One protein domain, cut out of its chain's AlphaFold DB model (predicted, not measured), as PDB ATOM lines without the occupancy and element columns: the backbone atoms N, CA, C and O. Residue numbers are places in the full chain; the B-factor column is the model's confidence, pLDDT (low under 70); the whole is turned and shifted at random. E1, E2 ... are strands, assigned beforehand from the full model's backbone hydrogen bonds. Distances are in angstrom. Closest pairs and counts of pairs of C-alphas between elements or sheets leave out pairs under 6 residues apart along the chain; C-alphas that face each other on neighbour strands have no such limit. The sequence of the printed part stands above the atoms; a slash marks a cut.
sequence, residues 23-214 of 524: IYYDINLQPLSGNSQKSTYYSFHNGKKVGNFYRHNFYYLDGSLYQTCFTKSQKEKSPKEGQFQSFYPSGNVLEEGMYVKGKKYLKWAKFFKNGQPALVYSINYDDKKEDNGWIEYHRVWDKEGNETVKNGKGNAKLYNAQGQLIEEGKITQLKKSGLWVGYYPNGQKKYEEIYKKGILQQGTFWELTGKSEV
ATOM      1  N   ILE A  23     156.287  96.331 119.084       84.75
ATOM      2  CA  ILE A  23     157.496  96.175 118.269       84.75
ATOM      3  C   ILE A  23     158.709  96.385 119.180       84.75
ATOM      4  O   ILE A  23     158.761  97.366 119.918       84.75
ATOM      5  N   TYR A  24     159.683  95.477 119.131       85.25
ATOM      6  CA  TYR A  24     160.943  95.577 119.874       85.25
ATOM      7  C   TYR A  24     162.082  96.031 118.957       85.25
ATOM      8  O   TYR A  24     162.121  95.655 117.786       85.25
ATOM      9  N   TYR A  25     163.024  96.805 119.495       82.19
ATOM     10  CA  TYR A  25     164.102  97.442 118.735       82.19
ATOM     11  C   TYR A  25     165.466  97.251 119.393       82.19
ATOM     12  O   TYR A  25     165.567  97.189 120.620       82.19
ATOM     13  N   ASP A  26     166.522  97.221 118.581       80.06
ATOM     14  CA  ASP A  26     167.906  97.302 119.052       80.06
ATOM     15  C   ASP A  26     168.290  98.733 119.505       80.06
ATOM     16  O   ASP A  26     167.491  99.673 119.453       80.06
ATOM     17  N   ILE A  27     169.542  98.916 119.933       72.06
ATOM     18  CA  ILE A  27     170.075 100.217 120.372       72.06
ATOM     19  C   ILE A  27     170.118 101.286 119.257       72.06
ATOM     20  O   ILE A  27     170.195 102.477 119.558       72.06
ATOM     21  N   ASN A  28     170.019 100.881 117.985       70.69
ATOM     22  CA  ASN A  28     170.024 101.733 116.793       70.69
ATOM     23  C   ASN A  28     168.607 101.993 116.234       70.69
ATOM     24  O   ASN A  28     168.472 102.507 115.119       70.69
ATOM     25  N   LEU A  29     167.554 101.634 116.984       77.19
ATOM     26  CA  LEU A  29     166.150 101.682 116.558       77.19
ATOM     27  C   LEU A  29     165.849 100.850 115.293       77.19
ATOM     28  O   LEU A  29     164.941 101.181 114.529       77.19
ATOM     29  N   GLN A  30     166.560  99.739 115.083       80.38
ATOM     30  CA  GLN A  30     166.197  98.733 114.085       80.38
ATOM     31  C   GLN A  30     165.220  97.709 114.687       80.38
ATOM     32  O   GLN A  30     165.491  97.183 115.770       80.38
ATOM     33  N   PRO A  31     164.081  97.418 114.027       82.50
ATOM     34  CA  PRO A  31     163.069  96.508 114.558       82.50
ATOM     35  C   PRO A  31     163.547  95.051 114.508       82.50
ATOM     36  O   PRO A  31     164.040  94.578 113.485       82.50
ATOM     37  N   LEU A  32     163.358  94.330 115.610       80.38
ATOM     38  CA  LEU A  32     163.796  92.948 115.793       80.38
ATOM     39  C   LEU A  32     162.660  91.961 115.496       80.38
ATOM     40  O   LEU A  32     161.553  92.087 116.022       80.38
ATOM     41  N   SER A  33     162.948  90.929 114.700       63.00
ATOM     42  CA  SER A  33     162.025  89.826 114.408       63.00
ATOM     43  C   SER A  33     161.956  88.818 115.568       63.00
ATOM     44  O   SER A  33     162.342  87.659 115.426       63.00
ATOM     45  N   GLY A  34     161.460  89.280 116.717       60.12
ATOM     46  CA  GLY A  34     161.185  88.470 117.903       60.12
ATOM     47  C   GLY A  34     162.310  88.392 118.945       60.12
ATOM     48  O   GLY A  34     163.482  88.630 118.666       60.12
ATOM     49  N   ASN A  35     161.894  87.989 120.151       53.00
ATOM     50  CA  ASN A  35     162.679  87.758 121.371       53.00
ATOM     51  C   ASN A  35     163.303  89.012 122.035       53.00
ATOM     52  O   ASN A  35     164.059  89.776 121.436       53.00
ATOM     53  N   SER A  36     163.002  89.217 123.320       53.53
ATOM     54  CA  SER A  36     163.294  90.459 124.055       53.53
ATOM     55  C   SER A  36     164.753  90.610 124.503       53.53
ATOM     56  O   SER A  36     165.203  91.729 124.737       53.53
ATOM     57  N   GLN A  37     165.524  89.518 124.572       57.75
ATOM     58  CA  GLN A  37     166.874  89.486 125.163       57.75
ATOM     59  C   GLN A  37     167.932  90.366 124.466       57.75
ATOM     60  O   GLN A  37     168.986  90.616 125.044       57.75
ATOM     61  N   LYS A  38     167.678  90.832 123.234       60.88
ATOM     62  CA  LYS A  38     168.550  91.772 122.494       60.88
ATOM     63  C   LYS A  38     167.929  93.157 122.288       60.88
ATOM     64  O   LYS A  38     168.544  94.017 121.662       60.88
ATOM     65  N   SER A  39     166.711  93.371 122.778       72.00
ATOM     66  CA  SER A  39     166.026  94.653 122.628       72.00
ATOM     67  C   SER A  39     166.551  95.688 123.628       72.00
ATOM     68  O   SER A  39     166.976  95.359 124.729       72.00
ATOM     69  N   THR A  40     166.563  96.953 123.219       76.06
ATOM     70  CA  THR A  40     166.859  98.119 124.071       76.06
ATOM     71  C   THR A  40     165.606  98.973 124.271       76.06
ATOM     72  O   THR A  40     165.424  99.564 125.336       76.06
ATOM     73  N   TYR A  41     164.723  98.993 123.266       83.44
ATOM     74  CA  TYR A  41     163.486  99.767 123.272       83.44
ATOM     75  C   TYR A  41     162.297  98.946 122.769       83.44
ATOM     76  O   TYR A  41     162.472  97.945 122.069       83.44
ATOM     77  N   TYR A  42     161.086  99.423 123.053       87.19
ATOM     78  CA  TYR A  42     159.857  98.961 122.411       87.19
ATOM     79  C   TYR A  42     158.926 100.121 122.026       87.19
ATOM     80  O   TYR A  42     158.993 101.203 122.609       87.19
ATOM     81  N   SER A  43     158.046  99.902 121.051       87.69
ATOM     82  CA  SER A  43     156.947 100.803 120.672       87.69
ATOM     83  C   SER A  43     155.656 100.005 120.447       87.69
ATOM     84  O   SER A  43     155.650  98.776 120.541       87.69
ATOM     85  N   PHE A  44     154.554 100.696 120.151       83.62
ATOM     86  CA  PHE A  44     153.287 100.081 119.750       83.62
ATOM     87  C   PHE A  44     153.030 100.327 118.261       83.62
ATOM     88  O   PHE A  44     153.184 101.451 117.790       83.62
ATOM     89  N   HIS A  45     152.567  99.302 117.538       72.81
ATOM     90  CA  HIS A  45     152.461  99.269 116.067       72.81
ATOM     91  C   HIS A  45     151.791 100.476 115.381       72.81
ATOM     92  O   HIS A  45     152.040 100.748 114.203       72.81
ATOM     93  N   ASN A  46     150.887 101.157 116.089       79.94
ATOM     94  CA  ASN A  46     150.020 102.202 115.560       79.94
ATOM     95  C   ASN A  46     150.043 103.441 116.463       79.94
ATOM     96  O   ASN A  46     149.619 103.386 117.621       79.94
ATOM     97  N   GLY A  47     150.462 104.576 115.900       76.44
ATOM     98  CA  GLY A  47     150.526 105.850 116.617       76.44
ATOM     99  C   GLY A  47     149.144 106.385 117.005       76.44
ATOM    100  O   GLY A  47     148.159 106.206 116.285       76.44
ATOM    101  N   LYS A  48     149.058 107.097 118.134       80.56
ATOM    102  CA  LYS A  48     147.813 107.727 118.603       80.56
ATOM    103  C   LYS A  48     147.546 109.009 117.814       80.56
ATOM    104  O   LYS A  48     148.399 109.892 117.785       80.56
ATOM    105  N   LYS A  49     146.365 109.152 117.203       78.44
ATOM    106  CA  LYS A  49     145.996 110.376 116.470       78.44
ATOM    107  C   LYS A  49     145.956 111.590 117.414       78.44
ATOM    108  O   LYS A  49     145.310 111.542 118.458       78.44
ATOM    109  N   VAL A  50     146.634 112.669 117.028       63.12
ATOM    110  CA  VAL A  50     146.700 113.965 117.722       63.12
ATOM    111  C   VAL A  50     146.592 115.059 116.656       63.12
ATOM    112  O   VAL A  50     147.535 115.308 115.902       63.12
ATOM    113  N   GLY A  51     145.414 115.678 116.546       69.62
ATOM    114  CA  GLY A  51     145.105 116.617 115.462       69.62
ATOM    115  C   GLY A  51     145.278 115.977 114.077       69.62
ATOM    116  O   GLY A  51     144.666 114.947 113.778       69.62
ATOM    117  N   ASN A  52     146.138 116.581 113.253       73.62
ATOM    118  CA  ASN A  52     146.449 116.136 111.887       73.62
ATOM    119  C   ASN A  52     147.601 115.114 111.807       73.62
ATOM    120  O   ASN A  52     148.009 114.743 110.708       73.62
ATOM    121  N   PHE A  53     148.139 114.664 112.945       77.88
ATOM    122  CA  PHE A  53     149.290 113.763 113.014       77.88
ATOM    123  C   PHE A  53     148.998 112.523 113.864       77.88
ATOM    124  O   PHE A  53     148.001 112.452 114.582       77.88
ATOM    125  N   TYR A  54     149.902 111.549 113.814       81.44
ATOM    126  CA  TYR A  54     149.919 110.381 114.691       81.44
ATOM    127  C   TYR A  54     151.172 110.437 115.560       81.44
ATOM    128  O   TYR A  54     152.276 110.571 115.038       81.44
ATOM    129  N   ARG A  55     150.998 110.376 116.882       82.81
ATOM    130  CA  ARG A  55     152.074 110.390 117.874       82.81
ATOM    131  C   ARG A  55     152.521 108.964 118.180       82.81
ATOM    132  O   ARG A  55     151.702 108.137 118.578       82.81
ATOM    133  N   HIS A  56     153.815 108.719 118.043       86.00
ATOM    134  CA  HIS A  56     154.483 107.463 118.368       86.00
ATOM    135  C   HIS A  56     155.347 107.663 119.601       86.00
ATOM    136  O   HIS A  56     156.130 108.614 119.663       86.00
ATOM    137  N   ASN A  57     155.205 106.747 120.553       86.38
ATOM    138  CA  ASN A  57     156.005 106.700 121.763       86.38
ATOM    139  C   ASN A  57     156.851 105.421 121.742       86.38
ATOM    140  O   ASN A  57     156.324 104.336 121.497       86.38
ATOM    141  N   PHE A  58     158.137 105.568 122.033       88.50
ATOM    142  CA  PHE A  58     159.088 104.483 122.240       88.50
ATOM    143  C   PHE A  58     159.514 104.510 123.702       88.50
ATOM    144  O   PHE A  58     159.699 105.586 124.275       88.50
ATOM    145  N   TYR A  59     159.711 103.339 124.283       85.88
ATOM    146  CA  TYR A  59     159.975 103.130 125.697       85.88
ATOM    147  C   TYR A  59     161.249 102.307 125.868       85.88
ATOM    148  O   TYR A  59     161.550 101.454 125.034       85.88
ATOM    149  N   TYR A  60     161.993 102.547 126.943       82.44
ATOM    150  CA  TYR A  60     162.991 101.606 127.446       82.44
ATOM    151  C   TYR A  60     162.294 100.338 127.974       82.44
ATOM    152  O   TYR A  60     161.098 100.357 128.268       82.44
ATOM    153  N   LEU A  61     163.025  99.229 128.137       83.50
ATOM    154  CA  LEU A  61     162.437  97.971 128.634       83.50
ATOM    155  C   LEU A  61     161.894  98.038 130.076       83.50
ATOM    156  O   LEU A  61     161.105  97.180 130.458       83.50
ATOM    157  N   ASP A  62     162.278  99.049 130.858       79.69
ATOM    158  CA  ASP A  62     161.710  99.340 132.183       79.69
ATOM    159  C   ASP A  62     160.365 100.102 132.127       79.69
ATOM    160  O   ASP A  62     159.765 100.387 133.162       79.69
ATOM    161  N   GLY A  63     159.878 100.428 130.923       80.12
ATOM    162  CA  GLY A  63     158.648 101.184 130.688       80.12
ATOM    163  C   GLY A  63     158.813 102.707 130.748       80.12
ATOM    164  O   GLY A  63     157.844 103.426 130.495       80.12
ATOM    165  N   SER A  64     160.009 103.231 131.038       80.62
ATOM    166  CA  SER A  64     160.272 104.671 130.960       80.62
ATOM    167  C   SER A  64     160.251 105.156 129.503       80.62
ATOM    168  O   SER A  64     160.668 104.457 128.577       80.62
ATOM    169  N   LEU A  65     159.715 106.355 129.266       78.69
ATOM    170  CA  LEU A  65     159.598 106.917 127.919       78.69
ATOM    171  C   LEU A  65     160.993 107.251 127.369       78.69
ATOM    172  O   LEU A  65     161.692 108.080 127.941       78.69
ATOM    173  N   TYR A  66     161.373 106.656 126.237       85.00
ATOM    174  CA  TYR A  66     162.623 106.957 125.536       85.00
ATOM    175  C   TYR A  66     162.449 108.050 124.477       85.00
ATOM    176  O   TYR A  66     163.297 108.931 124.357       85.00
ATOM    177  N   GLN A  67     161.371 108.017 123.688       88.94
ATOM    178  CA  GLN A  67     161.192 108.932 122.555       88.94
ATOM    179  C   GLN A  67     159.715 109.198 122.264       88.94
ATOM    180  O   GLN A  67     158.913 108.271 122.226       88.94
ATOM    181  N   THR A  68     159.381 110.448 121.948       78.44
ATOM    182  CA  THR A  68     158.118 110.852 121.320       78.44
ATOM    183  C   THR A  68     158.415 111.500 119.969       78.44
ATOM    184  O   THR A  68     159.200 112.448 119.880       78.44
ATOM    185  N   CYS A  69     157.762 111.032 118.908       81.19
ATOM    186  CA  CYS A  69     157.784 111.679 117.594       81.19
ATOM    187  C   CYS A  69     156.421 111.583 116.902       81.19
ATOM    188  O   CYS A  69     155.569 110.793 117.306       81.19
ATOM    189  N   PHE A  70     156.208 112.368 115.846       78.00
ATOM    190  CA  PHE A  70     154.950 112.372 115.101       78.00
ATOM    191  C   PHE A  70     155.161 112.032 113.616       78.00
ATOM    192  O   PHE A  70     156.256 112.182 113.069       78.00
ATOM    193  N   THR A  71     154.102 111.548 112.967       84.81
ATOM    194  CA  THR A  71     154.049 111.190 111.540       84.81
ATOM    195  C   THR A  71     152.718 111.616 110.913       84.81
ATOM    196  O   THR A  71     151.725 111.846 111.606       84.81
ATOM    197  N   LYS A  72     152.660 111.673 109.574       80.56
ATOM    198  CA  LYS A  72     151.419 111.946 108.814       80.56
ATOM    199  C   LYS A  72     150.505 110.724 108.618       80.56
ATOM    200  O   LYS A  72     149.328 110.902 108.326       80.56
ATOM    201  N   SER A  73     151.007 109.500 108.802       85.31
ATOM    202  CA  SER A  73     150.201 108.264 108.780       85.31
ATOM    203  C   SER A  73     150.313 107.499 110.100       85.31
ATOM    204  O   SER A  73     151.269 107.698 110.849       85.31
ATOM    205  N   GLN A  74     149.356 106.609 110.367       83.69
ATOM    206  CA  GLN A  74     149.289 105.801 111.590       83.69
ATOM    207  C   GLN A  74     150.466 104.823 111.755       83.69
ATOM    208  O   GLN A  74     150.752 104.418 112.879       83.69
ATOM    209  N   LYS A  75     151.174 104.481 110.666       79.62
ATOM    210  CA  LYS A  75     152.330 103.572 110.676       79.62
ATOM    211  C   LYS A  75     153.616 104.310 111.045       79.62
ATOM    212  O   LYS A  75     153.974 105.289 110.388       79.62
ATOM    213  N   GLU A  76     154.345 103.792 112.029       69.94
ATOM    214  CA  GLU A  76     155.595 104.373 112.550       69.94
ATOM    215  C   GLU A  76     156.668 104.602 111.473       69.94
ATOM    216  O   GLU A  76     157.286 105.660 111.440       69.94
ATOM    217  N   LYS A  77     156.819 103.664 110.523       73.62
ATOM    218  CA  LYS A  77     157.785 103.727 109.403       73.62
ATOM    219  C   LYS A  77     157.553 104.878 108.402       73.62
ATOM    220  O   LYS A  77     158.244 104.960 107.389       73.62
ATOM    221  N   SER A  78     156.573 105.746 108.640       77.50
ATOM    222  CA  SER A  78     156.355 106.956 107.841       77.50
ATOM    223  C   SER A  78     157.434 108.009 108.144       77.50
ATOM    224  O   SER A  78     157.913 108.068 109.277       77.50
ATOM    225  N   PRO A  79     157.766 108.919 107.209       80.94
ATOM    226  CA  PRO A  79     158.665 110.032 107.501       80.94
ATOM    227  C   PRO A  79     158.200 110.846 108.719       80.94
ATOM    228  O   PRO A  79     157.034 111.251 108.800       80.94
ATOM    229  N   LYS A  80     159.124 111.080 109.661       81.44
ATOM    230  CA  LYS A  80     158.885 111.887 110.867       81.44
ATOM    231  C   LYS A  80     158.525 113.326 110.476       81.44
ATOM    232  O   LYS A  80     159.082 113.886 109.533       81.44
ATOM    233  N   GLU A  81     157.600 113.931 111.205       75.31
ATOM    234  CA  GLU A  81     157.063 115.265 110.933       75.31
ATOM    235  C   GLU A  81     156.689 115.941 112.260       75.31
ATOM    236  O   GLU A  81     156.163 115.283 113.149       75.31
ATOM    237  N   GLY A  82     156.924 117.245 112.403       57.84
ATOM    238  CA  GLY A  82     156.631 117.973 113.636       57.84
ATOM    239  C   GLY A  82     157.652 117.707 114.744       57.84
ATOM    240  O   GLY A  82     158.814 117.387 114.479       57.84
ATOM    241  N   GLN A  83     157.243 117.912 115.997       58.72
ATOM    242  CA  GLN A  83     158.144 117.897 117.150       58.72
ATOM    243  C   GLN A  83     158.715 116.497 117.416       58.72
ATOM    244  O   GLN A  83     158.048 115.474 117.258       58.72
ATOM    245  N   PHE A  84     159.961 116.469 117.869       83.69
ATOM    246  CA  PHE A  84     160.640 115.285 118.364       83.69
ATOM    247  C   PHE A  84     161.231 115.586 119.733       83.69
ATOM    248  O   PHE A  84     161.848 116.637 119.914       83.69
ATOM    249  N   GLN A  85     161.092 114.639 120.654       77.44
ATOM    250  CA  GLN A  85     161.836 114.599 121.908       77.44
ATOM    251  C   GLN A  85     162.301 113.166 122.163       77.44
ATOM    252  O   GLN A  85     161.533 112.222 121.983       77.44
ATOM    253  N   SER A  86     163.538 113.002 122.613       86.19
ATOM    254  CA  SER A  86     164.008 111.809 123.307       86.19
ATOM    255  C   SER A  86     164.436 112.166 124.723       86.19
ATOM    256  O   SER A  86     164.722 113.325 125.029       86.19
ATOM    257  N   PHE A  87     164.443 111.170 125.599       82.69
ATOM    258  CA  PHE A  87     164.590 111.321 127.039       82.69
ATOM    259  C   PHE A  87     165.573 110.282 127.580       82.69
ATOM    260  O   PHE A  87     165.815 109.239 126.975       82.69
ATOM    261  N   TYR A  88     166.134 110.575 128.746       81.88
ATOM    262  CA  TYR A  88     166.820 109.606 129.591       81.88
ATOM    263  C   TYR A  88     165.804 108.743 130.361       81.88
ATOM    264  O   TYR A  88     164.678 109.196 130.565       81.88
ATOM    265  N   PRO A  89     166.195 107.574 130.915       81.38
ATOM    266  CA  PRO A  89     165.307 106.767 131.768       81.38
ATOM    267  C   PRO A  89     164.788 107.519 133.010       81.38
ATOM    268  O   PRO A  89     163.761 107.174 133.579       81.38
ATOM    269  N   SER A  90     165.470 108.598 133.415       77.38
ATOM    270  CA  SER A  90     165.030 109.523 134.469       77.38
ATOM    271  C   SER A  90     163.917 110.499 134.047       77.38
ATOM    272  O   SER A  90     163.542 111.359 134.840       77.38
ATOM    273  N   GLY A  91     163.428 110.436 132.804       78.25
ATOM    274  CA  GLY A  91     162.413 111.341 132.249       78.25
ATOM    275  C   GLY A  91     162.927 112.729 131.837       78.25
ATOM    276  O   GLY A  91     162.189 113.490 131.214       78.25
ATOM    277  N   ASN A  92     164.185 113.071 132.129       79.75
ATOM    278  CA  ASN A  92     164.804 114.302 131.627       79.75
ATOM    279  C   ASN A  92     165.011 114.217 130.106       79.75
ATOM    280  O   ASN A  92     165.434 113.177 129.601       79.75
ATOM    281  N   VAL A  93     164.767 115.315 129.384       73.12
ATOM    282  CA  VAL A  93     165.032 115.408 127.934       73.12
ATOM    283  C   VAL A  93     166.513 115.119 127.653       73.12
ATOM    284  O   VAL A  93     167.390 115.531 128.410       73.12
ATOM    285  N   LEU A  94     166.777 114.401 126.564       83.81
ATOM    286  CA  LEU A  94     168.095 114.028 126.044       83.81
ATOM    287  C   LEU A  94     168.376 114.794 124.747       83.81
ATOM    288  O   LEU A  94     169.416 115.438 124.620       83.81
ATOM    289  N   GLU A  95     167.431 114.774 123.805       87.06
ATOM    290  CA  GLU A  95     167.463 115.557 122.566       87.06
ATOM    291  C   GLU A  95     166.054 116.043 122.198       87.06
ATOM    292  O   GLU A  95     165.087 115.300 122.335       87.06
ATOM    293  N   GLU A  96     165.924 117.260 121.669       74.12
ATOM    294  CA  GLU A  96     164.680 117.752 121.078       74.12
ATOM    295  C   GLU A  96     164.893 118.568 119.799       74.12
ATOM    296  O   GLU A  96     165.972 119.108 119.545       74.12
ATOM    297  N   GLY A  97     163.835 118.679 118.996       61.31
ATOM    298  CA  GLY A  97     163.805 119.514 117.800       61.31
ATOM    299  C   GLY A  97     162.582 119.237 116.929       61.31
ATOM    300  O   GLY A  97     161.520 118.858 117.427       61.31
ATOM    301  N   MET A  98     162.722 119.435 115.618       63.56
ATOM    302  CA  MET A  98     161.639 119.260 114.647       63.56
ATOM    303  C   MET A  98     162.088 118.475 113.413       63.56
ATOM    304  O   MET A  98     163.186 118.678 112.892       63.56
ATOM    305  N   TYR A  99     161.209 117.603 112.922       75.81
ATOM    306  CA  TYR A  99     161.325 116.942 111.626       75.81
ATOM    307  C   TYR A  99     160.342 117.536 110.606       75.81
ATOM    308  O   TYR A  99     159.223 117.916 110.950       75.81
ATOM    309  N   VAL A 100     160.729 117.563 109.332       70.88
ATOM    310  CA  VAL A 100     159.839 117.841 108.191       70.88
ATOM    311  C   VAL A 100     160.174 116.838 107.091       70.88
ATOM    312  O   VAL A 100     161.339 116.738 106.707       70.88
ATOM    313  N   LYS A 101     159.189 116.071 106.599       77.50
ATOM    314  CA  LYS A 101     159.404 114.981 105.621       77.50
ATOM    315  C   LYS A 101     160.568 114.032 106.001       77.50
ATOM    316  O   LYS A 101     161.284 113.551 105.132       77.50
ATOM    317  N   GLY A 102     160.788 113.776 107.292       80.75
ATOM    318  CA  GLY A 102     161.876 112.930 107.801       80.75
ATOM    319  C   GLY A 102     163.248 113.603 107.981       80.75
ATOM    320  O   GLY A 102     164.100 113.017 108.645       80.75
ATOM    321  N   LYS A 103     163.468 114.835 107.496       79.62
ATOM    322  CA  LYS A 103     164.732 115.584 107.673       79.62
ATOM    323  C   LYS A 103     164.696 116.482 108.920       79.62
ATOM    324  O   LYS A 103     163.642 117.030 109.251       79.62
ATOM    325  N   LYS A 104     165.824 116.611 109.638       78.25
ATOM    326  CA  LYS A 104     165.943 117.446 110.852       78.25
ATOM    327  C   LYS A 104     165.922 118.924 110.446       78.25
ATOM    328  O   LYS A 104     166.847 119.389 109.797       78.25
ATOM    329  N   TYR A 105     164.874 119.652 110.821       63.12
ATOM    330  CA  TYR A 105     164.616 121.027 110.380       63.12
ATOM    331  C   TYR A 105     164.796 122.035 111.528       63.12
ATOM    332  O   TYR A 105     164.521 121.724 112.690       63.12
ATOM    333  N   LEU A 106     165.251 123.248 111.187       66.25
ATOM    334  CA  LEU A 106     165.685 124.302 112.116       66.25
ATOM    335  C   LEU A 106     166.731 123.804 113.140       66.25
ATOM    336  O   LEU A 106     167.594 122.985 112.822       66.25
ATOM    337  N   LYS A 107     166.705 124.364 114.356       68.06
ATOM    338  CA  LYS A 107     167.654 124.055 115.428       68.06
ATOM    339  C   LYS A 107     167.114 122.959 116.341       68.06
ATOM    340  O   LYS A 107     165.926 122.892 116.636       68.06
ATOM    341  N   TRP A 108     168.044 122.145 116.799       83.00
ATOM    342  CA  TRP A 108     167.904 120.976 117.644       83.00
ATOM    343  C   TRP A 108     168.748 121.172 118.898       83.00
ATOM    344  O   TRP A 108     169.860 121.695 118.811       83.00
ATOM    345  N   ALA A 109     168.244 120.757 120.055       72.00
ATOM    346  CA  ALA A 109     168.946 120.851 121.328       72.00
ATOM    347  C   ALA A 109     169.239 119.456 121.888       72.00
ATOM    348  O   ALA A 109     168.407 118.562 121.788       72.00
ATOM    349  N   LYS A 110     170.407 119.276 122.502       86.25
ATOM    350  CA  LYS A 110     170.732 118.143 123.375       86.25
ATOM    351  C   LYS A 110     170.998 118.653 124.779       86.25
ATOM    352  O   LYS A 110     171.511 119.762 124.946       86.25
ATOM    353  N   PHE A 111     170.706 117.819 125.764       84.62
ATOM    354  CA  PHE A 111     170.824 118.124 127.186       84.62
ATOM    355  C   PHE A 111     171.636 117.038 127.892       84.62
ATOM    356  O   PHE A 111     171.773 115.922 127.396       84.62
ATOM    357  N   PHE A 112     172.180 117.368 129.058       86.94
ATOM    358  CA  PHE A 112     172.800 116.414 129.969       86.94
ATOM    359  C   PHE A 112     171.741 115.697 130.822       86.94
ATOM    360  O   PHE A 112     170.624 116.183 131.001       86.94
ATOM    361  N   LYS A 113     172.115 114.574 131.453       86.88
ATOM    362  CA  LYS A 113     171.255 113.792 132.372       86.88
ATOM    363  C   LYS A 113     170.617 114.604 133.512       86.88
ATOM    364  O   LYS A 113     169.601 114.178 134.055       86.88
ATOM    365  N   ASN A 114     171.202 115.744 133.883       82.69
ATOM    366  CA  ASN A 114     170.702 116.663 134.912       82.69
ATOM    367  C   ASN A 114     169.718 117.733 134.374       82.69
ATOM    368  O   ASN A 114     169.253 118.565 135.149       82.69
ATOM    369  N   GLY A 115     169.409 117.731 133.071       81.31
ATOM    370  CA  GLY A 115     168.520 118.695 132.416       81.31
ATOM    371  C   GLY A 115     169.178 120.010 131.977       81.31
ATOM    372  O   GLY A 115     168.495 120.857 131.400       81.31
ATOM    373  N   GLN A 116     170.480 120.215 132.209       82.75
ATOM    374  CA  GLN A 116     171.201 121.358 131.636       82.75
ATOM    375  C   GLN A 116     171.359 121.190 130.113       82.75
ATOM    376  O   GLN A 116     171.586 120.069 129.653       82.75
ATOM    377  N   PRO A 117     171.284 122.268 129.307       79.94
ATOM    378  CA  PRO A 117     171.658 122.216 127.894       79.94
ATOM    379  C   PRO A 117     173.104 121.736 127.716       79.94
ATOM    380  O   PRO A 117     173.961 122.073 128.525       79.94
ATOM    381  N   ALA A 118     173.367 120.988 126.647       85.56
ATOM    382  CA  ALA A 118     174.692 120.482 126.277       85.56
ATOM    383  C   ALA A 118     175.122 120.971 124.884       85.56
ATOM    384  O   ALA A 118     176.266 121.372 124.681       85.56
ATOM    385  N   LEU A 119     174.196 120.989 123.921       88.19
ATOM    386  CA  LEU A 119     174.429 121.408 122.535       88.19
ATOM    387  C   LEU A 119     173.146 122.014 121.957       88.19
ATOM    388  O   LEU A 119     172.069 121.471 122.163       88.19
ATOM    389  N   VAL A 120     173.251 123.080 121.164       79.88
ATOM    390  CA  VAL A 120     172.227 123.476 120.184       79.88
ATOM    391  C   VAL A 120     172.874 123.483 118.807       79.88
ATOM    392  O   VAL A 120     173.901 124.132 118.620       79.88
ATOM    393  N   TYR A 121     172.281 122.783 117.845       87.12
ATOM    394  CA  TYR A 121     172.816 122.594 116.496       87.12
ATOM    395  C   TYR A 121     171.712 122.630 115.425       87.12
ATOM    396  O   TYR A 121     170.537 122.572 115.758       87.12
ATOM    397  N   SER A 122     172.053 122.727 114.145       75.62
ATOM    398  CA  SER A 122     171.158 122.493 113.001       75.62
ATOM    399  C   SER A 122     171.840 121.576 111.986       75.62
ATOM    400  O   SER A 122     173.056 121.378 112.051       75.62
ATOM    401  N   ILE A 123     171.067 121.011 111.058       78.12
ATOM    402  CA  ILE A 123     171.592 120.306 109.884       78.12
ATOM    403  C   ILE A 123     171.112 121.061 108.648       78.12
ATOM    404  O   ILE A 123     169.914 121.298 108.507       78.12
ATOM    405  N   ASN A 124     172.043 121.430 107.774       76.69
ATOM    406  CA  ASN A 124     171.734 121.917 106.432       76.69
ATOM    407  C   ASN A 124     172.008 120.781 105.445       76.69
ATOM    408  O   ASN A 124     172.973 120.045 105.638       76.69
ATOM    409  N   TYR A 125     171.177 120.630 104.418       75.31
ATOM    410  CA  TYR A 125     171.256 119.540 103.442       75.31
ATOM    411  C   TYR A 125     171.653 120.090 102.065       75.31
ATOM    412  O   TYR A 125     171.248 121.196 101.720       75.31
ATOM    413  N   ASP A 126     172.430 119.334 101.286       68.69
ATOM    414  CA  ASP A 126     172.694 119.646  99.875       68.69
ATOM    415  C   ASP A 126     171.483 119.235  99.016       68.69
ATOM    416  O   ASP A 126     171.190 118.046  98.869       68.69
ATOM    417  N   ASP A 127     170.787 120.208  98.420       52.09
ATOM    418  CA  ASP A 127     169.629 119.972  97.543       52.09
ATOM    419  C   ASP A 127     169.959 119.115  96.304       52.09
ATOM    420  O   ASP A 127     169.054 118.602  95.647       52.09
ATOM    421  N   LYS A 128     171.248 118.931  95.973       54.91
ATOM    422  CA  LYS A 128     171.714 118.088  94.858       54.91
ATOM    423  C   LYS A 128     172.185 116.696  95.292       54.91
ATOM    424  O   LYS A 128     172.548 115.896  94.431       54.91
ATOM    425  N   LYS A 129     172.217 116.397  96.597       50.72
ATOM    426  CA  LYS A 129     172.675 115.113  97.166       50.72
ATOM    427  C   LYS A 129     171.859 114.787  98.414       50.72
ATOM    428  O   LYS A 129     172.258 115.138  99.521       50.72
ATOM    429  N   GLU A 130     170.730 114.103  98.231       45.16
ATOM    430  CA  GLU A 130     169.625 114.094  99.204       45.16
ATOM    431  C   GLU A 130     169.985 113.718 100.656       45.16
ATOM    432  O   GLU A 130     169.323 114.221 101.568       45.16
ATOM    433  N   ASP A 131     171.025 112.911 100.890       48.06
ATOM    434  CA  ASP A 131     171.460 112.479 102.228       48.06
ATOM    435  C   ASP A 131     172.664 113.253 102.810       48.06
ATOM    436  O   ASP A 131     172.927 113.174 104.013       48.06
ATOM    437  N   ASN A 132     173.392 114.037 102.005       55.28
ATOM    438  CA  ASN A 132     174.616 114.710 102.452       55.28
ATOM    439  C   ASN A 132     174.313 116.084 103.070       55.28
ATOM    440  O   ASN A 132     174.235 117.099 102.378       55.28
ATOM    441  N   GLY A 133     174.178 116.117 104.398       65.19
ATOM    442  CA  GLY A 133     174.043 117.352 105.172       65.19
ATOM    443  C   GLY A 133     175.211 117.631 106.122       65.19
ATOM    444  O   GLY A 133     175.825 116.707 106.653       65.19
ATOM    445  N   TRP A 134     175.503 118.912 106.375       79.69
ATOM    446  CA  TRP A 134     176.510 119.345 107.353       79.69
ATOM    447  C   TRP A 134     175.875 119.891 108.635       79.69
ATOM    448  O   TRP A 134     174.808 120.510 108.623       79.69
ATOM    449  N   ILE A 135     176.564 119.680 109.759       85.25
ATOM    450  CA  ILE A 135     176.143 120.161 111.077       85.25
ATOM    451  C   ILE A 135     176.637 121.591 111.301       85.25
ATOM    452  O   ILE A 135     177.814 121.901 111.108       85.25
ATOM    453  N   GLU A 136     175.740 122.444 111.787       86.00
ATOM    454  CA  GLU A 136     176.054 123.776 112.295       86.00
ATOM    455  C   GLU A 136     175.747 123.860 113.789       86.00
ATOM    456  O   GLU A 136     174.610 123.763 114.233       86.00
ATOM    457  N   TYR A 137     176.792 124.025 114.583       88.50
ATOM    458  CA  TYR A 137     176.799 124.055 116.033       88.50
ATOM    459  C   TYR A 137     176.586 125.505 116.504       88.50
ATOM    460  O   TYR A 137     177.473 126.352 116.403       88.50
ATOM    461  N   HIS A 138     175.400 125.814 117.028       78.94
ATOM    462  CA  HIS A 138     175.023 127.167 117.452       78.94
ATOM    463  C   HIS A 138     175.489 127.491 118.871       78.94
ATOM    464  O   HIS A 138     175.917 128.618 119.117       78.94
ATOM    465  N   ARG A 139     175.378 126.543 119.810       89.06
ATOM    466  CA  ARG A 139     175.729 126.725 121.234       89.06
ATOM    467  C   ARG A 139     176.223 125.407 121.834       89.06
ATOM    468  O   ARG A 139     175.710 124.364 121.441       89.06
ATOM    469  N   VAL A 140     177.170 125.429 122.767       90.31
ATOM    470  CA  VAL A 140     177.676 124.244 123.498       90.31
ATOM    471  C   VAL A 140     177.923 124.634 124.950       90.31
ATOM    472  O   VAL A 140     178.283 125.782 125.219       90.31
ATOM    473  N   TRP A 141     177.738 123.681 125.863       93.31
ATOM    474  CA  TRP A 141     178.014 123.832 127.287       93.31
ATOM    475  C   TRP A 141     178.909 122.704 127.806       93.31
ATOM    476  O   TRP A 141     178.939 121.613 127.238       93.31
ATOM    477  N   ASP A 142     179.631 122.969 128.892       91.06
ATOM    478  CA  ASP A 142     180.279 121.930 129.699       91.06
ATOM    479  C   ASP A 142     179.313 121.330 130.744       91.06
ATOM    480  O   ASP A 142     178.151 121.731 130.843       91.06
ATOM    481  N   LYS A 143     179.776 120.328 131.503       88.00
ATOM    482  CA  LYS A 143     178.958 119.606 132.501       88.00
ATOM    483  C   LYS A 143     178.635 120.452 133.732       88.00
ATOM    484  O   LYS A 143     177.738 120.119 134.502       88.00
ATOM    485  N   GLU A 144     179.411 121.504 133.925       89.00
ATOM    486  CA  GLU A 144     179.331 122.469 135.005       89.00
ATOM    487  C   GLU A 144     178.255 123.532 134.688       89.00
ATOM    488  O   GLU A 144     177.675 124.130 135.596       89.00
ATOM    489  N   GLY A 145     177.907 123.692 133.405       85.06
ATOM    490  CA  GLY A 145     176.816 124.528 132.903       85.06
ATOM    491  C   GLY A 145     177.270 125.848 132.272       85.06
ATOM    492  O   GLY A 145     176.430 126.711 132.000       85.06
ATOM    493  N   ASN A 146     178.567 126.028 132.022       90.19
ATOM    494  CA  ASN A 146     179.105 127.205 131.344       90.19
ATOM    495  C   ASN A 146     178.855 127.099 129.834       90.19
ATOM    496  O   ASN A 146     179.083 126.052 129.238       90.19
ATOM    497  N   GLU A 147     178.429 128.186 129.182       88.31
ATOM    498  CA  GLU A 147     178.275 128.224 127.718       88.31
ATOM    499  C   GLU A 147     179.651 128.380 127.046       88.31
ATOM    500  O   GLU A 147     180.135 129.490 126.817       88.31
ATOM    501  N   THR A 148     180.299 127.251 126.757       92.75
ATOM    502  CA  THR A 148     181.658 127.163 126.197       92.75
ATOM    503  C   THR A 148     181.731 127.519 124.708       92.75
ATOM    504  O   THR A 148     182.789 127.917 124.207       92.75
ATOM    505  N   VAL A 149     180.599 127.443 123.998       83.38
ATOM    506  CA  VAL A 149     180.411 127.953 122.630       83.38
ATOM    507  C   VAL A 149     179.119 128.747 122.577       83.38
ATOM    508  O   VAL A 149     178.056 128.220 122.892       83.38
ATOM    509  N   LYS A 150     179.199 129.988 122.092       82.19
ATOM    510  CA  LYS A 150     178.064 130.906 121.964       82.19
ATOM    511  C   LYS A 150     177.972 131.430 120.537       82.19
ATOM    512  O   LYS A 150     178.970 131.882 119.978       82.19
ATOM    513  N   ASN A 151     176.781 131.369 119.942       71.94
ATOM    514  CA  ASN A 151     176.506 131.793 118.561       71.94
ATOM    515  C   ASN A 151     177.546 131.277 117.538       71.94
ATOM    516  O   ASN A 151     178.079 132.043 116.734       71.94
ATOM    517  N   GLY A 152     177.891 129.989 117.609       76.75
ATOM    518  CA  GLY A 152     178.848 129.367 116.694       76.75
ATOM    519  C   GLY A 152     180.293 129.821 116.855       76.75
ATOM    520  O   GLY A 152     181.033 129.803 115.871       76.75
ATOM    521  N   LYS A 153     180.701 130.260 118.051       77.06
ATOM    522  CA  LYS A 153     182.089 130.613 118.367       77.06
ATOM    523  C   LYS A 153     182.457 130.184 119.792       77.06
ATOM    524  O   LYS A 153     181.768 130.554 120.739       77.06
ATOM    525  N   GLY A 154     183.540 129.422 119.946       85.44
ATOM    526  CA  GLY A 154     184.062 128.982 121.249       85.44
ATOM    527  C   GLY A 154     184.744 127.615 121.189       85.44
ATOM    528  O   GLY A 154     185.014 127.119 120.097       85.44
ATOM    529  N   ASN A 155     184.999 127.002 122.346       87.50
ATOM    530  CA  ASN A 155     185.627 125.682 122.447       87.50
ATOM    531  C   ASN A 155     184.578 124.657 122.899       87.50
ATOM    532  O   ASN A 155     184.125 124.699 124.036       87.50
ATOM    533  N   ALA A 156     184.178 123.749 122.016       91.06
ATOM    534  CA  ALA A 156     183.244 122.681 122.329       91.06
ATOM    535  C   ALA A 156     183.910 121.570 123.145       91.06
ATOM    536  O   ALA A 156     185.031 121.160 122.847       91.06
ATOM    537  N   LYS A 157     183.148 121.007 124.082       93.81
ATOM    538  CA  LYS A 157     183.287 119.623 124.542       93.81
ATOM    539  C   LYS A 157     181.936 118.950 124.294       93.81
ATOM    540  O   LYS A 157     180.910 119.453 124.741       93.81
ATOM    541  N   LEU A 158     181.919 117.877 123.512       91.25
ATOM    542  CA  LEU A 158     180.724 117.134 123.123       91.25
ATOM    543  C   LEU A 158     180.725 115.775 123.819       91.25
ATOM    544  O   LEU A 158     181.741 115.078 123.866       91.25
ATOM    545  N   TYR A 159     179.563 115.389 124.336       87.00
ATOM    546  CA  TYR A 159     179.397 114.211 125.178       87.00
ATOM    547  C   TYR A 159     178.326 113.275 124.606       87.00
ATOM    548  O   TYR A 159     177.374 113.725 123.965       87.00
ATOM    549  N   ASN A 160     178.470 111.970 124.841       80.12
ATOM    550  CA  ASN A 160     177.421 110.997 124.521       80.12
ATOM    551  C   ASN A 160     176.310 110.983 125.591       80.12
ATOM    552  O   ASN A 160     176.418 111.620 126.640       80.12
ATOM    553  N   ALA A 161     175.247 110.208 125.350       71.25
ATOM    554  CA  ALA A 161     174.134 110.059 126.292       71.25
ATOM    555  C   ALA A 161     174.583 109.545 127.675       71.25
ATOM    556  O   ALA A 161     174.010 109.905 128.701       71.25
ATOM    557  N   GLN A 162     175.633 108.729 127.738       74.50
ATOM    558  CA  GLN A 162     176.180 108.199 128.981       74.50
ATOM    559  C   GLN A 162     176.876 109.289 129.816       74.50
ATOM    560  O   GLN A 162     176.876 109.184 131.045       74.50
ATOM    561  N   GLY A 163     177.373 110.354 129.174       77.56
ATOM    562  CA  GLY A 163     178.119 111.463 129.775       77.56
ATOM    563  C   GLY A 163     179.638 111.374 129.573       77.56
ATOM    564  O   GLY A 163     180.382 112.128 130.204       77.56
ATOM    565  N   GLN A 164     180.116 110.462 128.725       82.25
ATOM    566  CA  GLN A 164     181.523 110.361 128.325       82.25
ATOM    567  C   GLN A 164     181.833 111.442 127.283       82.25
ATOM    568  O   GLN A 164     180.991 111.741 126.434       82.25
ATOM    569  N   LEU A 165     183.027 112.037 127.359       86.94
ATOM    570  CA  LEU A 165     183.529 112.938 126.320       86.94
ATOM    571  C   LEU A 165     183.746 112.114 125.044       86.94
ATOM    572  O   LEU A 165     184.359 111.052 125.112       86.94
ATOM    573  N   ILE A 166     183.226 112.584 123.912       86.81
ATOM    574  CA  ILE A 166     183.396 111.929 122.606       86.81
ATOM    575  C   ILE A 166     184.153 112.800 121.610       86.81
ATOM    576  O   ILE A 166     184.883 112.256 120.788       86.81
ATOM    577  N   GLU A 167     184.028 114.126 121.703       91.00
ATOM    578  CA  GLU A 167     184.787 115.080 120.892       91.00
ATOM    579  C   GLU A 167     185.068 116.354 121.694       91.00
ATOM    580  O   GLU A 167     184.221 116.795 122.467       91.00
ATOM    581  N   GLU A 168     186.202 117.009 121.471       90.38
ATOM    582  CA  GLU A 168     186.405 118.413 121.844       90.38
ATOM    583  C   GLU A 168     187.154 119.169 120.754       90.38
ATOM    584  O   GLU A 168     187.863 118.559 119.963       90.38
ATOM    585  N   GLY A 169     186.999 120.486 120.673       86.00
ATOM    586  CA  GLY A 169     187.639 121.287 119.628       86.00
ATOM    587  C   GLY A 169     187.008 122.660 119.476       86.00
ATOM    588  O   GLY A 169     186.105 123.030 120.224       86.00
ATOM    589  N   LYS A 170     187.476 123.463 118.520       82.62
ATOM    590  CA  LYS A 170     186.996 124.844 118.366       82.62
ATOM    591  C   LYS A 170     185.888 124.965 117.314       82.62
ATOM    592  O   LYS A 170     185.965 124.399 116.226       82.62
ATOM    593  N   ILE A 171     184.846 125.729 117.632       83.06
ATOM    594  CA  ILE A 171     183.793 126.126 116.690       83.06
ATOM    595  C   ILE A 171     184.038 127.580 116.291       83.06
ATOM    596  O   ILE A 171     184.297 128.436 117.144       83.06
ATOM    597  N   THR A 172     183.924 127.872 114.997       75.81
ATOM    598  CA  THR A 172     183.800 129.235 114.465       75.81
ATOM    599  C   THR A 172     182.821 129.231 113.302       75.81
ATOM    600  O   THR A 172     182.833 128.283 112.521       75.81
ATOM    601  N   GLN A 173     182.042 130.301 113.122       80.69
ATOM    602  CA  GLN A 173     181.119 130.427 111.980       80.69
ATOM    603  C   GLN A 173     180.091 129.279 111.961       80.69
ATOM    604  O   GLN A 173     179.782 128.730 110.911       80.69
ATOM    605  N   LEU A 174     179.627 128.865 113.150       80.81
ATOM    606  CA  LEU A 174     178.782 127.681 113.383       80.81
ATOM    607  C   LEU A 174     179.438 126.325 113.058       80.81
ATOM    608  O   LEU A 174     178.847 125.295 113.355       80.81
ATOM    609  N   LYS A 175     180.645 126.266 112.492       87.81
ATOM    610  CA  LYS A 175     181.249 125.016 112.005       87.81
ATOM    611  C   LYS A 175     182.511 124.639 112.784       87.81
ATOM    612  O   LYS A 175     183.111 125.475 113.466       87.81
ATOM    613  N   LYS A 176     182.924 123.369 112.691       87.12
ATOM    614  CA  LYS A 176     184.217 122.910 113.225       87.12
ATOM    615  C   LYS A 176     185.358 123.735 112.603       87.12
ATOM    616  O   LYS A 176     185.320 124.067 111.416       87.12
ATOM    617  N   SER A 177     186.354 124.104 113.406       71.50
ATOM    618  CA  SER A 177     187.487 124.933 112.986       71.50
ATOM    619  C   SER A 177     188.718 124.692 113.859       71.50
ATOM    620  O   SER A 177     188.598 124.566 115.071       71.50
ATOM    621  N   GLY A 178     189.916 124.717 113.273       67.25
ATOM    622  CA  GLY A 178     191.140 124.335 113.981       67.25
ATOM    623  C   GLY A 178     191.083 122.882 114.457       67.25
ATOM    624  O   GLY A 178     190.299 122.094 113.926       67.25
ATOM    625  N   LEU A 179     191.911 122.543 115.448       73.19
ATOM    626  CA  LEU A 179     192.000 121.190 115.994       73.19
ATOM    627  C   LEU A 179     190.725 120.772 116.750       73.19
ATOM    628  O   LEU A 179     190.153 121.534 117.537       73.19
ATOM    629  N   TRP A 180     190.352 119.523 116.510       86.56
ATOM    630  CA  TRP A 180     189.356 118.702 117.173       86.56
ATOM    631  C   TRP A 180     190.007 117.389 117.599       86.56
ATOM    632  O   TRP A 180     190.891 116.892 116.911       86.56
ATOM    633  N   VAL A 181     189.576 116.820 118.716       79.81
ATOM    634  CA  VAL A 181     190.069 115.558 119.272       79.81
ATOM    635  C   VAL A 181     188.864 114.672 119.547       79.81
ATOM    636  O   VAL A 181     187.971 115.068 120.290       79.81
ATOM    637  N   GLY A 182     188.826 113.491 118.939       81.12
ATOM    638  CA  GLY A 182     187.806 112.472 119.174       81.12
ATOM    639  C   GLY A 182     188.277 111.430 120.184       81.12
ATOM    640  O   GLY A 182     189.472 111.139 120.264       81.12
ATOM    641  N   TYR A 183     187.346 110.814 120.913       79.69
ATOM    642  CA  TYR A 183     187.631 109.826 121.960       79.69
ATOM    643  C   TYR A 183     186.774 108.564 121.828       79.69
ATOM    644  O   TYR A 183     185.647 108.583 121.328       79.69
ATOM    645  N   TYR A 184     187.313 107.450 122.314       75.19
ATOM    646  CA  TYR A 184     186.568 106.227 122.590       75.19
ATOM    647  C   TYR A 184     185.852 106.316 123.956       75.19
ATOM    648  O   TYR A 184     186.268 107.089 124.820       75.19
ATOM    649  N   PRO A 185     184.813 105.493 124.221       74.06
ATOM    650  CA  PRO A 185     184.100 105.494 125.507       74.06
ATOM    651  C   PRO A 185     184.977 105.212 126.744       74.06
ATOM    652  O   PRO A 185     184.599 105.571 127.858       74.06
ATOM    653  N   ASN A 186     186.144 104.587 126.564       76.31
ATOM    654  CA  ASN A 186     187.140 104.348 127.616       76.31
ATOM    655  C   ASN A 186     188.080 105.550 127.871       76.31
ATOM    656  O   ASN A 186     188.991 105.441 128.685       76.31
ATOM    657  N   GLY A 187     187.890 106.677 127.176       75.19
ATOM    658  CA  GLY A 187     188.712 107.884 127.298       75.19
ATOM    659  C   GLY A 187     189.997 107.888 126.460       75.19
ATOM    660  O   GLY A 187     190.675 108.913 126.417       75.19
ATOM    661  N   GLN A 188     190.335 106.798 125.760       78.19
ATOM    662  CA  GLN A 188     191.461 106.801 124.821       78.19
ATOM    663  C   GLN A 188     191.159 107.706 123.621       78.19
ATOM    664  O   GLN A 188     190.027 107.766 123.133       78.19
ATOM    665  N   LYS A 189     192.186 108.406 123.128       78.94
ATOM    666  CA  LYS A 189     192.094 109.227 121.916       78.94
ATOM    667  C   LYS A 189     191.785 108.329 120.713       78.94
ATOM    668  O   LYS A 189     192.451 107.321 120.509       78.94
ATOM    669  N   LYS A 190     190.768 108.710 119.944       75.31
ATOM    670  CA  LYS A 190     190.290 108.027 118.735       75.31
ATOM    671  C   LYS A 190     190.719 108.760 117.467       75.31
ATOM    672  O   LYS A 190     191.044 108.115 116.478       75.31
ATOM    673  N   TYR A 191     190.718 110.094 117.479       78.25
ATOM    674  CA  TYR A 191     191.204 110.890 116.353       78.25
ATOM    675  C   TYR A 191     191.655 112.300 116.759       78.25
ATOM    676  O   TYR A 191     191.366 112.768 117.859       78.25
ATOM    677  N   GLU A 192     192.343 112.981 115.848       79.88
ATOM    678  CA  GLU A 192     192.672 114.409 115.868       79.88
ATOM    679  C   GLU A 192     192.401 114.986 114.485       79.88
ATOM    680  O   GLU A 192     192.881 114.432 113.512       79.88
ATOM    681  N   GLU A 193     191.668 116.083 114.362       80.75
ATOM    682  CA  GLU A 193     191.144 116.578 113.087       80.75
ATOM    683  C   GLU A 193     191.209 118.105 113.022       80.75
ATOM    684  O   GLU A 193     190.864 118.782 113.981       80.75
ATOM    685  N   ILE A 194     191.625 118.676 111.898       65.50
ATOM    686  CA  ILE A 194     191.817 120.110 111.694       65.50
ATOM    687  C   ILE A 194     190.885 120.589 110.593       65.50
ATOM    688  O   ILE A 194     191.012 120.214 109.429       65.50
ATOM    689  N   TYR A 195     189.963 121.465 110.978       67.31
ATOM    690  CA  TYR A 195     188.918 121.983 110.105       67.31
ATOM    691  C   TYR A 195     189.150 123.458 109.739       67.31
ATOM    692  O   TYR A 195     189.691 124.236 110.527       67.31
ATOM    693  N   LYS A 196     188.661 123.886 108.572       68.06
ATOM    694  CA  LYS A 196     188.665 125.282 108.105       68.06
ATOM    695  C   LYS A 196     187.308 125.592 107.475       68.06
ATOM    696  O   LYS A 196     186.909 124.938 106.519       68.06
ATOM    697  N   LYS A 197     186.568 126.551 108.044       63.97
ATOM    698  CA  LYS A 197     185.158 126.842 107.690       63.97
ATOM    699  C   LYS A 197     184.250 125.587 107.654       63.97
ATOM    700  O   LYS A 197     183.315 125.512 106.863       63.97
ATOM    701  N   GLY A 198     184.527 124.591 108.504       69.25
ATOM    702  CA  GLY A 198     183.819 123.304 108.542       69.25
ATOM    703  C   GLY A 198     184.296 122.227 107.567       69.25
ATOM    704  O   GLY A 198     183.826 121.101 107.679       69.25
ATOM    705  N   ILE A 199     185.220 122.537 106.656       68.75
ATOM    706  CA  ILE A 199     185.824 121.572 105.725       68.75
ATOM    707  C   ILE A 199     187.045 120.944 106.408       68.75
ATOM    708  O   ILE A 199     187.818 121.649 107.063       68.75
ATOM    709  N   LEU A 200     187.189 119.623 106.316       69.94
ATOM    710  CA  LEU A 200     188.062 118.812 107.169       69.94
ATOM    711  C   LEU A 200     189.480 118.681 106.613       69.94
ATOM    712  O   LEU A 200     189.965 117.581 106.381       69.94
ATOM    713  N   GLN A 201     190.152 119.827 106.483       62.53
ATOM    714  CA  GLN A 201     191.488 119.950 105.893       62.53
ATOM    715  C   GLN A 201     192.418 118.799 106.247       62.53
ATOM    716  O   GLN A 201     193.047 118.244 105.347       62.53
ATOM    717  N   GLN A 202     192.576 118.491 107.544       61.62
ATOM    718  CA  GLN A 202     193.541 117.476 107.916       61.62
ATOM    719  C   GLN A 202     193.353 116.757 109.277       61.62
ATOM    720  O   GLN A 202     193.322 117.432 110.293       61.62
ATOM    721  N   GLY A 203     193.319 115.414 109.358       69.44
ATOM    722  CA  GLY A 203     193.310 114.642 110.621       69.44
ATOM    723  C   GLY A 203     194.168 113.355 110.764       69.44
ATOM    724  O   GLY A 203     195.042 113.021 109.972       69.44
ATOM    725  N   THR A 204     193.977 112.628 111.859       67.50
ATOM    726  CA  THR A 204     194.729 111.434 112.282       67.50
ATOM    727  C   THR A 204     193.787 110.527 113.060       67.50
ATOM    728  O   THR A 204     193.092 111.023 113.941       67.50
ATOM    729  N   PHE A 205     193.778 109.224 112.789       70.69
ATOM    730  CA  PHE A 205     192.969 108.241 113.525       70.69
ATOM    731  C   PHE A 205     193.862 107.298 114.342       70.69
ATOM    732  O   PHE A 205     194.988 107.030 113.930       70.69
ATOM    733  N   TRP A 206     193.352 106.779 115.464       67.69
ATOM    734  CA  TRP A 206     193.979 105.736 116.282       67.69
ATOM    735  C   TRP A 206     193.012 104.570 116.516       67.69
ATOM    736  O   TRP A 206     191.877 104.780 116.942       67.69
ATOM    737  N   GLU A 207     193.479 103.339 116.308       58.34
ATOM    738  CA  GLU A 207     192.791 102.131 116.769       58.34
ATOM    739  C   GLU A 207     192.940 101.947 118.290       58.34
ATOM    740  O   GLU A 207     193.953 102.322 118.881       58.34
ATOM    741  N   LEU A 208     192.007 101.212 118.911       49.78
ATOM    742  CA  LEU A 208     192.160 100.684 120.281       49.78
ATOM    743  C   LEU A 208     193.404  99.783 120.464       49.78
ATOM    744  O   LEU A 208     193.810  99.524 121.594       49.78
ATOM    745  N   THR A 209     194.008  99.306 119.370       57.06
ATOM    746  CA  THR A 209     195.257  98.526 119.354       57.06
ATOM    747  C   THR A 209     196.521  99.390 119.475       57.06
ATOM    748  O   THR A 209     197.608  98.850 119.664       57.06
ATOM    749  N   GLY A 210     196.400 100.717 119.341       50.16
ATOM    750  CA  GLY A 210     197.517 101.668 119.334       50.16
ATOM    751  C   GLY A 210     198.071 102.024 117.946       50.16
ATOM    752  O   GLY A 210     198.889 102.938 117.854       50.16
ATOM    753  N   LYS A 211     197.627 101.367 116.864       48.69
ATOM    754  CA  LYS A 211     197.965 101.766 115.480       48.69
ATOM    755  C   LYS A 211     197.348 103.122 115.118       48.69
ATOM    756  O   LYS A 211     196.280 103.456 115.627       48.69
ATOM    757  N   SER A 212     197.976 103.871 114.204       53.00
ATOM    758  CA  SER A 212     197.507 105.199 113.778       53.00
ATOM    759  C   SER A 212     197.701 105.487 112.288       53.00
ATOM    760  O   SER A 212     198.743 105.125 111.747       53.00
ATOM    761  N   GLU A 213     196.773 106.219 111.660       50.00
ATOM    762  CA  GLU A 213     196.820 106.559 110.222       50.00
ATOM    763  C   GLU A 213     196.729 108.078 109.921       50.00
ATOM    764  O   GLU A 213     196.052 108.824 110.637       50.00
ATOM    765  N   VAL A 214     197.460 108.524 108.877       53.62
ATOM    766  CA  VAL A 214     197.883 109.911 108.527       53.62
ATOM    767  C   VAL A 214     198.140 110.024 106.997       53.62
ATOM    768  O   VAL A 214     198.733 109.103 106.446       53.62
TER     769      VAL A 214
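AT A GLANCE: This is residues 23 to 214 of the 524 residues of the protein "TonB family protein" of Flammeovirga sp. SR4 (UniProt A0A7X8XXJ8). A long, twisted wall of antiparallel strands, E1 to E10, is laid down hairpin after hairpin; then the chain turns into a smaller twisted sheet, E11 to E15, which stands partly face to face with the E9 and E10 end of the wall. The far end, E1 to E3, lies well away from the second sheet. The printed part has 192 residues, with no named helix and fifteen named strands in chain order; the first sheet is branched, the second runs E11 E12 E13 E14 E15, and both are antiparallel. The class is all strand, and the whole is compact, with a radius of gyration of the C-alphas of 18.4 A and spans of 48 by 37 by 36 A.

HOW THE PARTS SIT: Start at E1, residues 23 to 25, a hairpin with E2, residues 41 to 44; N 23 and O 43 are 2.9 A apart. On one side of E4, residues 53 to 60, find both E2, with N 42 to O 59 at 2.9 A, and E3, residues 48 to 50, with N 48 to O 55 at 2.9 A. On its other side is E5, residues 65 to 71, with N 56 to O 69 at 2.8 A. Go on through E6, residues 80 to 87, E7, 93 to 100, E8, 103 to 111, E9, 117 to 125, and E10, 133 to 140: E3 to E10 form a meander, each strand the antiparallel neighbour of the one before. Look at N 68 and O 85, 2.8 A, N 84 and O 97, 2.9 A, N 96 and O 109, 2.8 A, N 110 and O 119, 2.8 A, and N 122 and O 136, 2.8 A. A second meander holds E11, residues 153 to 159, E12, 165 to 172, E13, 175 to 183, E14, 189 to 196, and E15, 199 to 206, with N 156 to O 169 at 2.7 A, N 168 to O 181 at 2.9 A, N 180 to O 193 at 2.7 A and N 192 to O 204 at 2.8 A. The sheets form a sandwich, two sheets face to face, their strands at 54 degrees; the closest C-alphas of E10 and E13, Glu 136 and Lys 175, are 5.3 A apart. E3 and E15 are apart.

IN THESE COORDINATES: Find C-alpha 23 at (157.496, 96.175, 118.269), where E1 begins, and C-alpha 206 at (193.979, 105.736, 116.282), where E15 ends. E9 spans 24.6 A and E4 23.3 A. E8 bends by 91 degrees at residue 106, E13 by 100 degrees at residue 178.

THE WHOLE: The C-alphas of Gly 51 and Lys 211, the farthest apart, are 54.9 A apart. The printed part has no cut; the links E1 to E2 and E10 to E11 are long. Confidence is under 70 in 45 residues, among them 126 to 133 and 206 to 214.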